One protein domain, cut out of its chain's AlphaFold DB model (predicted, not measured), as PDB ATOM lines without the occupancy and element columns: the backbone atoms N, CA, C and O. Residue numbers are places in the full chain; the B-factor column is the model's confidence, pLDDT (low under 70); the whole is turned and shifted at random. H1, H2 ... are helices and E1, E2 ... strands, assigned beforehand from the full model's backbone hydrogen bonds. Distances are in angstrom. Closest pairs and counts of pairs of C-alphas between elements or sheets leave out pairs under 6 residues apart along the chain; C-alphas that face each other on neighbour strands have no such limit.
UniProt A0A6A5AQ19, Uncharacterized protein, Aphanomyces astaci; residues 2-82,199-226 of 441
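Overview. This is residues 2 to 82 and 199 to 226 of the 441 residues of an uncharacterized protein of Aphanomyces astaci (UniProt A0A6A5AQ19). Short helices H1, H2, H3 and H4 are set in a loose arc along one side of the longest helix, H5, which runs straight into E1 of a small two-stranded ribbon. E1 and E2 make this ribbon at the end of H5, and H6, late in the printed part, packs on H1. The helices are loosely set, yet the whole is compact, with a radius of gyration of the C-alphas of 14.0 A. The printed part has 109 residues with six named helices and two named strands, in the order H1 H2 H3 H4 H5 E1 E2 H6; the class is mostly helix and the sheet is antiparallel. The C-alphas span 40 by 35 by 30 A.

Along the chain. Find C-alpha 2 at (16.553, -2.462, 4.521); from there H1, residues 2 to 9, runs 10.4 A. Next come H2, residues 22 to 32 and 15.0 A long, then H3, residues 40 to 43, and H4, residues 49 to 54. H5, residues 62 to 74, begins at C-alpha 62 at (20.720, -16.139, 13.023) and is 18.2 A long. E1 follows at residues 75 to 79, 10.8 A, and beyond the cut E2, residues 199 to 202, 10.0 A. H6, residues 216 to 219, ends at C-alpha 219 at (16.820, -5.463, -0.602).

Arrangement. Look first at H1: it touches H6, with the C-alphas of Ile 2 and Ala 219 closest at 5.9 A. H1 and H5 are near each other, with 9 pairs of C-alphas within 10 A. H2 is close to H5 but not clearly touching, the closest C-alphas being those of Leu 28 and Trp 64, 7.8 A apart, and their lines are about perpendicular at 77 degrees. H3 is likewise close to H5 but not clearly touching, with the closest C-alphas, Leu 42 and Trp 71, 7.9 A apart. H4 and H5 are near each other, with 5 such pairs within 10 A. E1 and E2 are antiparallel neighbours at 149 degrees; N 79 and O 199 are 2.7 A apart, within hydrogen-bond range. Residues 201 to 202 of E2 also pair with residues 209 to 210, antiparallel. In H1, H2, H4 and H5 every O i to N i+4 pair is within hydrogen-bond range; H3 and H6 are too short for such a pair.

Size, cuts and confidence. The two C-alphas farthest apart, Arg 13 and Ala 226, are 44.0 A apart. Residues 83 to 198 are not printed, and C-alphas 82 and 199 stand 11.6 A apart across this cut. The links H1 to H2 and E2 to H6 are long. The mean pLDDT of the printed part is 77.0; look for values under 70 at residues 11 to 16, 78 to 82, 204 to 207 and 216 to 226.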
ATOM      1  N   ILE A   2      16.870  -3.908   4.638       83.69
ATOM      2  CA  ILE A   2      16.553  -2.462   4.521       83.69
ATOM      3  C   ILE A   2      15.556  -1.947   5.569       83.69
ATOM      4  O   ILE A   2      15.867  -1.003   6.282       83.69
ATOM      5  N   ARG A   3      14.405  -2.613   5.743       83.69
ATOM      6  CA  ARG A   3      13.402  -2.233   6.759       83.69
ATOM      7  C   ARG A   3      13.941  -2.221   8.193       83.69
ATOM      8  O   ARG A   3      13.556  -1.366   8.979       83.69
ATOM      9  N   CYS A   4      14.817  -3.166   8.536       84.56
ATOM     10  CA  CYS A   4      15.432  -3.219   9.862       84.56
ATOM     11  C   CYS A   4      16.412  -2.063  10.042       84.56
ATOM     12  O   CYS A   4      16.368  -1.389  11.060       84.56
ATOM     13  N   MET A   5      17.247  -1.799   9.035       86.38
ATOM     14  CA  MET A   5      18.227  -0.714   9.099       86.38
ATOM     15  C   MET A   5      17.543   0.651   9.155       86.38
ATOM     16  O   MET A   5      17.912   1.455   9.996       86.38
ATOM     17  N   GLN A   6      16.474   0.865   8.381       85.00
ATOM     18  CA  GLN A   6      15.629   2.062   8.486       85.00
ATOM     19  C   GLN A   6      15.094   2.265   9.911       85.00
ATOM     20  O   GLN A   6      15.178   3.367  10.449       85.00
ATOM     21  N   ALA A   7      14.582   1.207  10.548       84.06
ATOM     22  CA  ALA A   7      14.078   1.287  11.918       84.06
ATOM     23  C   ALA A   7      15.190   1.617  12.933       84.06
ATOM     24  O   ALA A   7      14.963   2.410  13.843       84.06
ATOM     25  N   ILE A   8      16.395   1.064  12.752       83.25
ATOM     26  CA  ILE A   8      17.559   1.332  13.615       83.25
ATOM     27  C   ILE A   8      18.087   2.755  13.406       83.25
ATOM     28  O   ILE A   8      18.470   3.402  14.372       83.25
ATOM     29  N   THR A   9      18.103   3.272  12.176       79.31
ATOM     30  CA  THR A   9      18.630   4.612  11.869       79.31
ATOM     31  C   THR A   9      17.632   5.732  12.154       79.31
ATOM     32  O   THR A   9      18.028   6.890  12.224       79.31
ATOM     33  N   THR A  10      16.345   5.421  12.344       74.62
ATOM     34  CA  THR A  10      15.327   6.436  12.649       74.62
ATOM     35  C   THR A  10      15.529   6.989  14.073       74.62
ATOM     36  O   THR A  10      15.732   6.213  15.018       74.62
ATOM     37  N   PRO A  11      15.497   8.321  14.264       64.75
ATOM     38  CA  PRO A  11      15.620   8.932  15.581       64.75
ATOM     39  C   PRO A  11      14.310   8.791  16.389       64.75
ATOM     40  O   PRO A  11      13.227   9.023  15.853       64.75
ATOM     41  N   PRO A  12      14.360   8.500  17.699       60.00
ATOM     42  CA  PRO A  12      13.217   8.354  18.576       60.00
ATOM     43  C   PRO A  12      12.499   9.662  18.838       60.00
ATOM     44  O   PRO A  12      11.333   9.622  19.201       60.00
ATOM     45  N   ARG A  13      13.137  10.814  18.575       56.78
ATOM     46  CA  ARG A  13      12.438  12.106  18.522       56.78
ATOM     47  C   ARG A  13      11.340  12.133  17.443       56.78
ATOM     48  O   ARG A  13      10.409  12.915  17.575       56.78
ATOM     49  N   LYS A  14      11.436  11.291  16.400       53.03
ATOM     50  CA  LYS A  14      10.446  11.182  15.310       53.03
ATOM     51  C   LYS A  14       9.464  10.013  15.496       53.03
ATOM     52  O   LYS A  14       8.358  10.087  14.975       53.03
ATOM     53  N   SER A  15       9.821   8.959  16.240       55.09
ATOM     54  CA  SER A  15       8.919   7.836  16.563       55.09
ATOM     55  C   SER A  15       9.539   6.870  17.575       55.09
ATOM     56  O   SER A  15      10.712   6.527  17.428       55.09
ATOM     57  N   ALA A  16       8.758   6.316  18.509       66.44
ATOM     58  CA  ALA A  16       9.202   5.160  19.294       66.44
ATOM     59  C   ALA A  16       9.685   4.027  18.367       66.44
ATOM     60  O   ALA A  16       9.097   3.791  17.306       66.44
ATOM     61  N   MET A  17      10.767   3.341  18.754       74.06
ATOM     62  CA  MET A  17      11.281   2.198  17.998       74.06
ATOM     63  C   MET A  17      10.150   1.200  17.752       74.06
ATOM     64  O   MET A  17       9.380   0.881  18.658       74.06
ATOM     65  N   SER A  18      10.012   0.749  16.504       78.75
ATOM     66  CA  SER A  18       8.857  -0.052  16.115       78.75
ATOM     67  C   SER A  18       8.775  -1.339  16.937       78.75
ATOM     68  O   SER A  18       9.735  -2.102  16.985       78.75
ATOM     69  N   ALA A  19       7.603  -1.627  17.508       80.69
ATOM     70  CA  ALA A  19       7.406  -2.761  18.415       80.69
ATOM     71  C   ALA A  19       7.866  -4.118  17.842       80.69
ATOM     72  O   ALA A  19       8.285  -4.996  18.589       80.69
ATOM     73  N   TRP A  20       7.835  -4.281  16.515       84.12
ATOM     74  CA  TRP A  20       8.256  -5.510  15.842       84.12
ATOM     75  C   TRP A  20       9.776  -5.757  15.866       84.12
ATOM     76  O   TRP A  20      10.182  -6.912  15.753       84.12
ATOM     77  N   ILE A  21      10.621  -4.722  15.995       85.38
ATOM     78  CA  ILE A  21      12.089  -4.880  16.061       85.38
ATOM     79  C   ILE A  21      12.617  -4.847  17.498       85.38
ATOM     80  O   ILE A  21      13.691  -5.385  17.757       85.38
ATOM     81  N   THR A  22      11.858  -4.270  18.433       84.44
ATOM     82  CA  THR A  22      12.287  -4.023  19.816       84.44
ATOM     83  C   THR A  22      12.887  -5.251  20.512       84.44
ATOM     84  O   THR A  22      14.013  -5.130  20.985       84.44
ATOM     85  N   PRO A  23      12.257  -6.448  20.515       85.12
ATOM     86  CA  PRO A  23      12.840  -7.608  21.199       85.12
ATOM     87  C   PRO A  23      14.200  -8.014  20.616       85.12
ATOM     88  O   PRO A  23      15.144  -8.312  21.344       85.12
ATOM     89  N   GLY A  24      14.320  -7.980  19.285       85.25
ATOM     90  CA  GLY A  24      15.575  -8.269  18.601       85.25
ATOM     91  C   GLY A  24      16.644  -7.216  18.889       85.25
ATOM     92  O   GLY A  24      17.804  -7.574  19.071       85.25
ATOM     93  N   TYR A  25      16.261  -5.940  18.942       87.00
ATOM     94  CA  TYR A  25      17.168  -4.838  19.255       87.00
ATOM     95  C   TYR A  25      17.723  -4.955  20.679       87.00
ATOM     96  O   TYR A  25      18.928  -4.831  20.858       87.00
ATOM     97  N   THR A  26      16.886  -5.277  21.669       87.81
ATOM     98  CA  THR A  26      17.318  -5.469  23.065       87.81
ATOM     99  C   THR A  26      18.306  -6.629  23.212       87.81
ATOM    100  O   THR A  26      19.292  -6.516  23.934       87.81
ATOM    101  N   LEU A  27      18.099  -7.737  22.492       89.00
ATOM    102  CA  LEU A  27      19.066  -8.843  22.478       89.00
ATOM    103  C   LEU A  27      20.402  -8.431  21.849       89.00
ATOM    104  O   LEU A  27      21.463  -8.797  22.353       89.00
ATOM    105  N   LEU A  28      20.353  -7.649  20.766       89.81
ATOM    106  CA  LEU A  28      21.549  -7.113  20.118       89.81
ATOM    107  C   LEU A  28      22.291  -6.128  21.031       89.81
ATOM    108  O   LEU A  28      23.515  -6.160  21.093       89.81
ATOM    109  N   GLU A  29      21.560  -5.297  21.770       89.31
ATOM    110  CA  GLU A  29      22.099  -4.369  22.765       89.31
ATOM    111  C   GLU A  29      22.808  -5.113  23.892       89.31
ATOM    112  O   GLU A  29      23.969  -4.832  24.178       89.31
ATOM    113  N   HIS A  30      22.172  -6.143  24.449       89.44
ATOM    114  CA  HIS A  30      22.797  -6.983  25.465       89.44
ATOM    115  C   HIS A  30      24.029  -7.731  24.926       89.44
ATOM    116  O   HIS A  30      24.985  -7.970  25.662       89.44
ATOM    117  N   ALA A  31      24.025  -8.139  23.656       90.06
ATOM    118  CA  ALA A  31      25.173  -8.801  23.040       90.06
ATOM    119  C   ALA A  31      26.350  -7.845  22.786       90.06
ATOM    120  O   ALA A  31      27.500  -8.282  22.798       90.06
ATOM    121  N   PHE A  32      26.052  -6.573  22.512       90.00
ATOM    122  CA  PHE A  32      27.036  -5.553  22.158       90.00
ATOM    123  C   PHE A  32      27.541  -4.748  23.363       90.00
ATOM    124  O   PHE A  32      28.605  -4.141  23.290       90.00
ATOM    125  N   HIS A  33      26.836  -4.767  24.492       87.25
ATOM    126  CA  HIS A  33      27.314  -4.181  25.741       87.25
ATOM    127  C   HIS A  33      28.691  -4.765  26.153       87.25
ATOM    128  O   HIS A  33      28.894  -5.973  26.012       87.25
ATOM    129  N   PRO A  34      29.649  -3.960  26.665       88.44
ATOM    130  CA  PRO A  34      29.574  -2.528  26.989       88.44
ATOM    131  C   PRO A  34      30.013  -1.584  25.856       88.44
ATOM    132  O   PRO A  34      30.162  -0.387  26.075       88.44
ATOM    133  N   TRP A  35      30.237  -2.093  24.643       86.00
ATOM    134  CA  TRP A  35      30.929  -1.373  23.565       86.00
ATOM    135  C   TRP A  35      30.166  -0.176  22.990       86.00
ATOM    136  O   TRP A  35      30.756   0.649  22.294       86.00
ATOM    137  N   GLY A  36      28.878  -0.059  23.302       84.62
ATOM    138  CA  GLY A  36      28.024   1.050  22.908       84.62
ATOM    139  C   GLY A  36      26.598   0.577  22.663       84.62
ATOM    140  O   GLY A  36      26.130  -0.400  23.247       84.62
ATOM    141  N   SER A  37      25.915   1.272  21.765       84.56
ATOM    142  CA  SER A  37      24.576   0.941  21.298       84.56
ATOM    143  C   SER A  37      24.619   0.064  20.038       84.56
ATOM    144  O   SER A  37      25.545   0.169  19.235       84.56
ATOM    145  N   PRO A  38      23.576  -0.735  19.750       85.81
ATOM    146  CA  PRO A  38      23.458  -1.454  18.476       85.81
ATOM    147  C   PRO A  38      23.584  -0.596  17.211       85.81
ATOM    148  O   PRO A  38      23.818  -1.128  16.131       85.81
ATOM    149  N   ARG A  39      23.403   0.725  17.311       81.94
ATOM    150  CA  ARG A  39      23.566   1.662  16.190       81.94
ATOM    151  C   ARG A  39      25.034   1.872  15.844       81.94
ATOM    152  O   ARG A  39      25.358   2.051  14.676       81.94
ATOM    153  N   ASP A  40      25.909   1.777  16.834       83.38
ATOM    154  CA  ASP A  40      27.353   1.920  16.661       83.38
ATOM    155  C   ASP A  40      27.912   0.775  15.801       83.38
ATOM    156  O   ASP A  40      28.831   0.972  15.006       83.38
ATOM    157  N   LEU A  41      27.260  -0.398  15.832       87.06
ATOM    158  CA  LEU A  41      27.546  -1.506  14.917       87.06
ATOM    159  C   LEU A  41      27.348  -1.146  13.442       87.06
ATOM    160  O   LEU A  41      27.966  -1.773  12.583       87.06
ATOM    161  N   LEU A  42      26.529  -0.141  13.114       86.06
ATOM    162  CA  LEU A  42      26.348   0.278  11.723       86.06
ATOM    163  C   LEU A  42      27.633   0.851  11.126       86.06
ATOM    164  O   LEU A  42      27.835   0.710   9.919       86.06
ATOM    165  N   LEU A  43      28.499   1.424  11.965       83.50
ATOM    166  CA  LEU A  43      29.818   1.952  11.613       83.50
ATOM    167  C   LEU A  43      30.935   0.914  11.816       83.50
ATOM    168  O   LEU A  43      32.072   1.174  11.441       83.50
ATOM    169  N   ALA A  44      30.638  -0.263  12.377       85.62
ATOM    170  CA  ALA A  44      31.663  -1.232  12.759       85.62
ATOM    171  C   ALA A  44      32.286  -1.965  11.561       85.62
ATOM    172  O   ALA A  44      31.569  -2.302  10.628       85.62
ATOM    173  N   ASN A  45      33.572  -2.313  11.582       83.00
ATOM    174  CA  ASN A  45      34.238  -3.098  10.545       83.00
ATOM    175  C   ASN A  45      33.753  -4.562  10.551       83.00
ATOM    176  O   ASN A  45      34.076  -5.332  11.461       83.00
ATOM    177  N   GLY A  46      33.019  -4.956   9.502       82.75
ATOM    178  CA  GLY A  46      32.425  -6.288   9.358       82.75
ATOM    179  C   GLY A  46      33.430  -7.445   9.287       82.75
ATOM    180  O   GLY A  46      33.071  -8.577   9.608       82.75
ATOM    181  N   THR A  47      34.688  -7.181   8.922       81.44
ATOM    182  CA  THR A  47      35.751  -8.203   8.829       81.44
ATOM    183  C   THR A  47      36.591  -8.332  10.105       81.44
ATOM    184  O   THR A  47      37.395  -9.264  10.233       81.44
ATOM    185  N   SER A  48      36.375  -7.448  11.085       78.75
ATOM    186  CA  SER A  48      37.143  -7.422  12.332       78.75
ATOM    187  C   SER A  48      37.016  -8.725  13.133       78.75
ATOM    188  O   SER A  48      36.015  -9.453  13.076       78.75
ATOM    189  N   ALA A  49      38.047  -9.038  13.924       78.88
ATOM    190  CA  ALA A  49      38.009 -10.177  14.847       78.88
ATOM    191  C   ALA A  49      36.856 -10.056  15.861       78.88
ATOM    192  O   ALA A  49      36.217 -11.055  16.195       78.88
ATOM    193  N   PHE A  50      36.538  -8.825  16.270       82.25
ATOM    194  CA  PHE A  50      35.426  -8.525  17.161       82.25
ATOM    195  C   PHE A  50      34.074  -8.954  16.584       82.25
ATOM    196  O   PHE A  50      33.347  -9.691  17.242       82.25
ATOM    197  N   ILE A  51      33.744  -8.570  15.344       86.12
ATOM    198  CA  ILE A  51      32.463  -8.955  14.727       86.12
ATOM    199  C   ILE A  51      32.349 -10.481  14.606       86.12
ATOM    200  O   ILE A  51      31.295 -11.054  14.892       86.12
ATOM    201  N   ARG A  52      33.453 -11.167  14.279       85.06
ATOM    202  CA  ARG A  52      33.499 -12.638  14.257       85.06
ATOM    203  C   ARG A  52      33.214 -13.257  15.628       85.06
ATOM    204  O   ARG A  52      32.575 -14.308  15.691       85.06
ATOM    205  N   GLN A  53      33.671 -12.636  16.714       84.94
ATOM    206  CA  GLN A  53      33.377 -13.073  18.081       84.94
ATOM    207  C   GLN A  53      31.946 -12.720  18.500       84.94
ATOM    208  O   GLN A  53      31.265 -13.567  19.075       84.94
ATOM    209  N   LEU A  54      31.457 -11.531  18.147       88.06
ATOM    210  CA  LEU A  54      30.081 -11.103  18.386       88.06
ATOM    211  C   LEU A  54      29.093 -12.099  17.766       88.06
ATOM    212  O   LEU A  54      28.157 -12.531  18.429       88.06
ATOM    213  N   TYR A  55      29.353 -12.578  16.547       89.81
ATOM    214  CA  TYR A  55      28.538 -13.617  15.903       89.81
ATOM    215  C   TYR A  55      28.521 -14.967  16.630       89.81
ATOM    216  O   TYR A  55      27.680 -15.805  16.304       89.81
ATOM    217  N   LYS A  56      29.406 -15.217  17.596       88.06
ATOM    218  CA  LYS A  56      29.359 -16.422  18.440       88.06
ATOM    219  C   LYS A  56      28.508 -16.229  19.699       88.06
ATOM    220  O   LYS A  56      28.182 -17.221  20.340       88.06
ATOM    221  N   ASN A  57      28.135 -14.996  20.044       88.12
ATOM    222  CA  ASN A  57      27.311 -14.708  21.213       88.12
ATOM    223  C   ASN A  57      25.893 -15.307  21.034       88.12
ATOM    224  O   ASN A  57      25.286 -15.097  19.978       88.12
ATOM    225  N   PRO A  58      25.347 -16.034  22.030       86.50
ATOM    226  CA  PRO A  58      24.022 -16.655  21.937       86.50
ATOM    227  C   PRO A  58      22.880 -15.646  21.739       86.50
ATOM    228  O   PRO A  58      21.874 -15.980  21.118       86.50
ATOM    229  N   ASN A  59      23.052 -14.400  22.192       87.88
ATOM    230  CA  ASN A  59      22.065 -13.332  22.019       87.88
ATOM    231  C   ASN A  59      22.040 -12.778  20.580       87.88
ATOM    232  O   ASN A  59      21.095 -12.087  20.191       87.88
ATOM    233  N   ILE A  60      23.035 -13.115  19.748       89.12
ATOM    234  CA  ILE A  60      23.028 -12.806  18.317       89.12
ATOM    235  C   ILE A  60      22.308 -13.922  17.559       89.12
ATOM    236  O   ILE A  60      22.883 -14.945  17.171       89.12
ATOM    237  N   THR A  61      21.024 -13.686  17.300       85.62
ATOM    238  CA  THR A  61      20.177 -14.607  16.536       85.62
ATOM    239  C   THR A  61      20.690 -14.797  15.098       85.62
ATOM    240  O   THR A  61      21.328 -13.897  14.537       85.62
ATOM    241  N   PRO A  62      20.380 -15.929  14.434       84.00
ATOM    242  CA  PRO A  62      20.720 -16.139  13.023       84.00
ATOM    243  C   PRO A  62      20.234 -15.008  12.104       84.00
ATOM    244  O   PRO A  62      20.919 -14.641  11.149       84.00
ATOM    245  N   MET A  63      19.088 -14.403  12.439       85.06
ATOM    246  CA  MET A  63      18.564 -13.222  11.756       85.06
ATOM    247  C   MET A  63      19.553 -12.051  11.817       85.06
ATOM    248  O   MET A  63      19.859 -11.470  10.778       85.06
ATOM    249  N   TRP A  64      20.080 -11.714  12.998       88.50
ATOM    250  CA  TRP A  64      21.043 -10.617  13.142       88.50
ATOM    251  C   TRP A  64      22.353 -10.883  12.413       88.50
ATOM    252  O   TRP A  64      22.872  -9.966  11.780       88.50
ATOM    253  N   LYS A  65      22.848 -12.127  12.415       88.00
ATOM    254  CA  LYS A  65      24.048 -12.498  11.641       88.00
ATOM    255  C   LYS A  65      23.847 -12.214  10.155       88.00
ATOM    256  O   LYS A  65      24.670 -11.536   9.547       88.00
ATOM    257  N   ALA A  66      22.727 -12.667   9.591       84.88
ATOM    258  CA  ALA A  66      22.399 -12.443   8.186       84.88
ATOM    259  C   ALA A  66      22.176 -10.954   7.865       84.88
ATOM    260  O   ALA A  66      22.650 -10.463   6.841       84.88
ATOM    261  N   LEU A  67      21.480 -10.223   8.744       87.75
ATOM    262  CA  LEU A  67      21.221  -8.790   8.576       87.75
ATOM    263  C   LEU A  67      22.504  -7.959   8.615       87.75
ATOM    264  O   LEU A  67      22.670  -7.107   7.748       87.75
ATOM    265  N   LEU A  68      23.381  -8.202   9.592       88.62
ATOM    266  CA  LEU A  68      24.646  -7.482   9.737       88.62
ATOM    267  C   LEU A  68      25.622  -7.841   8.616       88.62
ATOM    268  O   LEU A  68      26.221  -6.936   8.054       88.62
ATOM    269  N   SER A  69      25.715  -9.117   8.225       87.25
ATOM    270  CA  SER A  69      26.558  -9.521   7.087       87.25
ATOM    271  C   SER A  69      26.108  -8.817   5.805       87.25
ATOM    272  O   SER A  69      26.883  -8.111   5.172       87.25
ATOM    273  N   SER A  70      24.806  -8.887   5.495       84.62
ATOM    274  CA  SER A  70      24.238  -8.190   4.338       84.62
ATOM    275  C   SER A  70      24.414  -6.672   4.426       84.62
ATOM    276  O   SER A  70      24.610  -6.028   3.398       84.62
ATOM    277  N   TRP A  71      24.338  -6.090   5.626       87.31
ATOM    278  CA  TRP A  71      24.590  -4.668   5.834       87.31
ATOM    279  C   TRP A  71      26.037  -4.300   5.523       87.31
ATOM    280  O   TRP A  71      26.257  -3.357   4.775       87.31
ATOM    281  N   PHE A  72      27.007  -5.051   6.040       87.06
ATOM    282  CA  PHE A  72      28.427  -4.794   5.807       87.06
ATOM    283  C   PHE A  72      28.817  -4.934   4.335       87.06
ATOM    284  O   PHE A  72      29.631  -4.145   3.868       87.06
ATOM    285  N   ASP A  73      28.170  -5.841   3.604       83.44
ATOM    286  CA  ASP A  73      28.374  -6.001   2.161       83.44
ATOM    287  C   ASP A  73      27.704  -4.892   1.329       83.44
ATOM    288  O   ASP A  73      28.166  -4.566   0.240       83.44
ATOM    289  N   SER A  74      26.584  -4.333   1.808       79.75
ATOM    290  CA  SER A  74      25.754  -3.401   1.020       79.75
ATOM    291  C   SER A  74      25.951  -1.933   1.380       79.75
ATOM    292  O   SER A  74      25.595  -1.054   0.590       79.75
ATOM    293  N   ARG A  75      26.408  -1.636   2.597       83.31
ATOM    294  CA  ARG A  75      26.605  -0.261   3.056       83.31
ATOM    295  C   ARG A  75      27.793   0.334   2.315       83.31
ATOM    296  O   ARG A  75      28.819  -0.317   2.145       83.31
ATOM    297  N   TRP A  76      27.654   1.584   1.902       75.69
ATOM    298  CA  TRP A  76      28.740   2.286   1.238       75.69
ATOM    299  C   TRP A  76      29.345   3.330   2.159       75.69
ATOM    300  O   TRP A  76      30.448   3.165   2.674       75.69
ATOM    301  N   THR A  77      28.580   4.381   2.417       73.88
ATOM    302  CA  THR A  77      28.998   5.503   3.244       73.88
ATOM    303  C   THR A  77      27.771   6.156   3.872       73.88
ATOM    304  O   THR A  77      26.691   6.143   3.266       73.88
ATOM    305  N   PRO A  78      27.887   6.731   5.072       69.81
ATOM    306  CA  PRO A  78      26.901   7.686   5.546       69.81
ATOM    307  C   PRO A  78      26.900   8.963   4.668       69.81
ATOM    308  O   PRO A  78      27.864   9.723   4.633       69.81
ATOM    309  N   TYR A  79      25.796   9.216   3.956       57.22
ATOM    310  CA  TYR A  79      25.504  10.479   3.268       57.22
ATOM    311  C   TYR A  79      25.432  11.640   4.269       57.22
ATOM    312  O   TYR A  79      24.784  11.531   5.310       57.22
ATOM    313  N   GLY A  80      26.060  12.772   3.948       53.34
ATOM    314  CA  GLY A  80      26.068  13.942   4.830       53.34
ATOM    315  C   GLY A  80      27.014  13.833   6.028       53.34
ATOM    316  O   GLY A  80      27.022  14.738   6.855       53.34
ATOM    317  N   CYS A  81      27.842  12.785   6.115       47.06
ATOM    318  CA  CYS A  81      29.060  12.858   6.913       47.06
ATOM    319  C   CYS A  81      29.996  13.837   6.189       47.06
ATOM    320  O   CYS A  81      30.402  13.542   5.060       47.06
ATOM    321  N   PRO A  82      30.306  15.022   6.738       41.28
ATOM    322  CA  PRO A  82      31.305  15.849   6.102       41.28
ATOM    323  C   PRO A  82      32.629  15.090   6.198       41.28
ATOM    324  O   PRO A  82      32.978  14.573   7.259       41.28
ATOM    325  N   HIS A 199      22.349   9.752   7.620       74.06
ATOM    326  CA  HIS A 199      21.734   9.304   6.382       74.06
ATOM    327  C   HIS A 199      22.668   8.283   5.737       74.06
ATOM    328  O   HIS A 199      23.858   8.527   5.646       74.06
ATOM    329  N   TRP A 200      22.175   7.127   5.306       78.69
ATOM    330  CA  TRP A 200      23.035   6.063   4.770       78.69
ATOM    331  C   TRP A 200      22.873   5.916   3.264       78.69
ATOM    332  O   TRP A 200      21.743   5.834   2.793       78.69
ATOM    333  N   MET A 201      23.976   5.813   2.521       81.69
ATOM    334  CA  MET A 201      23.962   5.299   1.151       81.69
ATOM    335  C   MET A 201      24.182   3.791   1.172       81.69
ATOM    336  O   MET A 201      25.133   3.289   1.780       81.69
ATOM    337  N   ILE A 202      23.311   3.074   0.471       81.44
ATOM    338  CA  ILE A 202      23.438   1.641   0.232       81.44
ATOM    339  C   ILE A 202      23.622   1.371  -1.261       81.44
ATOM    340  O   ILE A 202      23.074   2.081  -2.108       81.44
ATOM    341  N   HIS A 203      24.359   0.310  -1.570       75.44
ATOM    342  CA  HIS A 203      24.605  -0.187  -2.919       75.44
ATOM    343  C   HIS A 203      24.090  -1.616  -3.097       75.44
ATOM    344  O   HIS A 203      24.875  -2.547  -3.263       75.44
ATOM    345  N   PRO A 204      22.766  -1.831  -3.091       63.03
ATOM    346  CA  PRO A 204      22.238  -3.171  -3.310       63.03
ATOM    347  C   PRO A 204      22.465  -3.683  -4.747       63.03
ATOM    348  O   PRO A 204      22.611  -4.885  -4.935       63.03
ATOM    349  N   ASP A 205      22.534  -2.788  -5.747       59.56
ATOM    350  CA  ASP A 205      22.582  -3.130  -7.183       59.56
ATOM    351  C   ASP A 205      23.598  -2.287  -7.994       59.56
ATOM    352  O   ASP A 205      23.410  -2.042  -9.182       59.56
ATOM    353  N   SER A 206      24.704  -1.844  -7.382       60.31
ATOM    354  CA  SER A 206      25.738  -0.964  -7.995       60.31
ATOM    355  C   SER A 206      25.307   0.479  -8.310       60.31
ATOM    356  O   SER A 206      26.136   1.277  -8.735       60.31
ATOM    357  N   SER A 207      24.052   0.857  -8.051       65.81
ATOM    358  CA  SER A 207      23.623   2.260  -7.998       65.81
ATOM    359  C   SER A 207      23.483   2.716  -6.540       65.81
ATOM    360  O   SER A 207      23.016   1.941  -5.698       65.81
ATOM    361  N   PRO A 208      23.957   3.921  -6.186       77.12
ATOM    362  CA  PRO A 208      23.863   4.419  -4.822       77.12
ATOM    363  C   PRO A 208      22.445   4.902  -4.538       77.12
ATOM    364  O   PRO A 208      21.902   5.722  -5.275       77.12
ATOM    365  N   ILE A 209      21.843   4.401  -3.460       83.12
ATOM    366  CA  ILE A 209      20.491   4.782  -3.040       83.12
ATOM    367  C   ILE A 209      20.524   5.198  -1.572       83.12
ATOM    368  O   ILE A 209      21.145   4.537  -0.739       83.12
ATOM    369  N   LEU A 210      19.816   6.278  -1.245       84.31
ATOM    370  CA  LEU A 210      19.614   6.705   0.134       84.31
ATOM    371  C   LEU A 210      18.741   5.685   0.879       84.31
ATOM    372  O   LEU A 210      17.648   5.350   0.422       84.31
ATOM    373  N   LEU A 211      19.177   5.222   2.049       83.69
ATOM    374  CA  LEU A 211      18.485   4.208   2.849       83.69
ATOM    375  C   LEU A 211      17.040   4.611   3.169       83.69
ATOM    376  O   LEU A 211      16.168   3.749   3.173       83.69
ATOM    377  N   SER A 212      16.761   5.898   3.393       81.31
ATOM    378  CA  SER A 212      15.399   6.399   3.637       81.31
ATOM    379  C   SER A 212      14.479   6.281   2.417       81.31
ATOM    380  O   SER A 212      13.275   6.112   2.580       81.31
ATOM    381  N   LEU A 213      15.036   6.322   1.204       82.50
ATOM    382  CA  LEU A 213      14.308   6.164  -0.060       82.50
ATOM    383  C   LEU A 213      14.279   4.707  -0.539       82.50
ATOM    384  O   LEU A 213      13.534   4.357  -1.455       82.50
ATOM    385  N   ALA A 214      15.098   3.844   0.061       80.06
ATOM    386  CA  ALA A 214      15.214   2.462  -0.349       80.06
ATOM    387  C   ALA A 214      13.959   1.657   0.021       80.06
ATOM    388  O   ALA A 214      13.438   1.718   1.137       80.06
ATOM    389  N   THR A 215      13.476   0.847  -0.920       78.00
ATOM    390  CA  THR A 215      12.286   0.011  -0.709       78.00
ATOM    391  C   THR A 215      12.686  -1.422  -0.376       78.00
ATOM    392  O   THR A 215      13.815  -1.844  -0.607       78.00
ATOM    393  N   SER A 216      11.746  -2.237   0.106       66.81
ATOM    394  CA  SER A 216      11.984  -3.677   0.286       66.81
ATOM    395  C   SER A 216      12.389  -4.390  -1.014       66.81
ATOM    396  O   SER A 216      13.088  -5.398  -0.947       66.81
ATOM    397  N   LYS A 217      12.015  -3.859  -2.190       62.84
ATOM    398  CA  LYS A 217      12.454  -4.375  -3.500       62.84
ATOM    399  C   LYS A 217      13.946  -4.145  -3.747       62.84
ATOM    400  O   LYS A 217      14.571  -4.988  -4.380       62.84
ATOM    401  N   SER A 218      14.505  -3.067  -3.197       60.09
ATOM    402  CA  SER A 218      15.937  -2.753  -3.230       60.09
ATOM    403  C   SER A 218      16.762  -3.693  -2.339       60.09
ATOM    404  O   SER A 218      17.976  -3.641  -2.371       60.09
ATOM    405  N   ALA A 219      16.135  -4.548  -1.520       55.19
ATOM    406  CA  ALA A 219      16.820  -5.463  -0.602       55.19
ATOM    407  C   ALA A 219      17.022  -6.873  -1.180       55.19
ATOM    408  O   ALA A 219      17.225  -7.809  -0.401       55.19
ATOM    409  N   LYS A 220      16.889  -7.073  -2.500       53.94
ATOM    410  CA  LYS A 220      17.132  -8.388  -3.101       53.94
ATOM    411  C   LYS A 220      18.601  -8.745  -2.894       53.94
ATOM    412  O   LYS A 220      19.465  -8.287  -3.624       53.94
ATOM    413  N   ILE A 221      18.854  -9.573  -1.883       49.34
ATOM    414  CA  ILE A 221      20.134 -10.235  -1.652       49.34
ATOM    415  C   ILE A 221      20.504 -10.909  -2.975       49.34
ATOM    416  O   ILE A 221      19.847 -11.876  -3.374       49.34
ATOM    417  N   ARG A 222      21.516 -10.393  -3.684       46.34
ATOM    418  CA  ARG A 222      22.162 -11.189  -4.724       46.34
ATOM    419  C   ARG A 222      22.775 -12.378  -4.000       46.34
ATOM    420  O   ARG A 222      23.705 -12.221  -3.218       46.34
ATOM    421  N   ALA A 223      22.237 -13.568  -4.249       40.56
ATOM    422  CA  ALA A 223      23.049 -14.763  -4.107       40.56
ATOM    423  C   ALA A 223      24.327 -14.517  -4.920       40.56
ATOM    424  O   ALA A 223      24.231 -13.981  -6.031       40.56
ATOM    425  N   SER A 224      25.497 -14.840  -4.358       38.06
ATOM    426  CA  SER A 224      26.780 -14.724  -5.056       38.06
ATOM    427  C   SER A 224      26.627 -15.219  -6.495       38.06
ATOM    428  O   SER A 224      25.950 -16.237  -6.691       38.06
ATOM    429  N   PRO A 225      27.180 -14.511  -7.498       34.84
ATOM    430  CA  PRO A 225      26.968 -14.863  -8.892       34.84
ATOM    431  C   PRO A 225      27.387 -16.317  -9.089       34.84
ATOM    432  O   PRO A 225      28.550 -16.677  -8.909       34.84
ATOM    433  N   ALA A 226      26.404 -17.169  -9.377       39.25
ATOM    434  CA  ALA A 226      26.661 -18.555  -9.702       39.25
ATOM    435  C   ALA A 226      27.501 -18.559 -10.981       39.25
ATOM    436  O   ALA A 226      27.075 -18.030 -12.007       39.25
TER     437      ALA A 226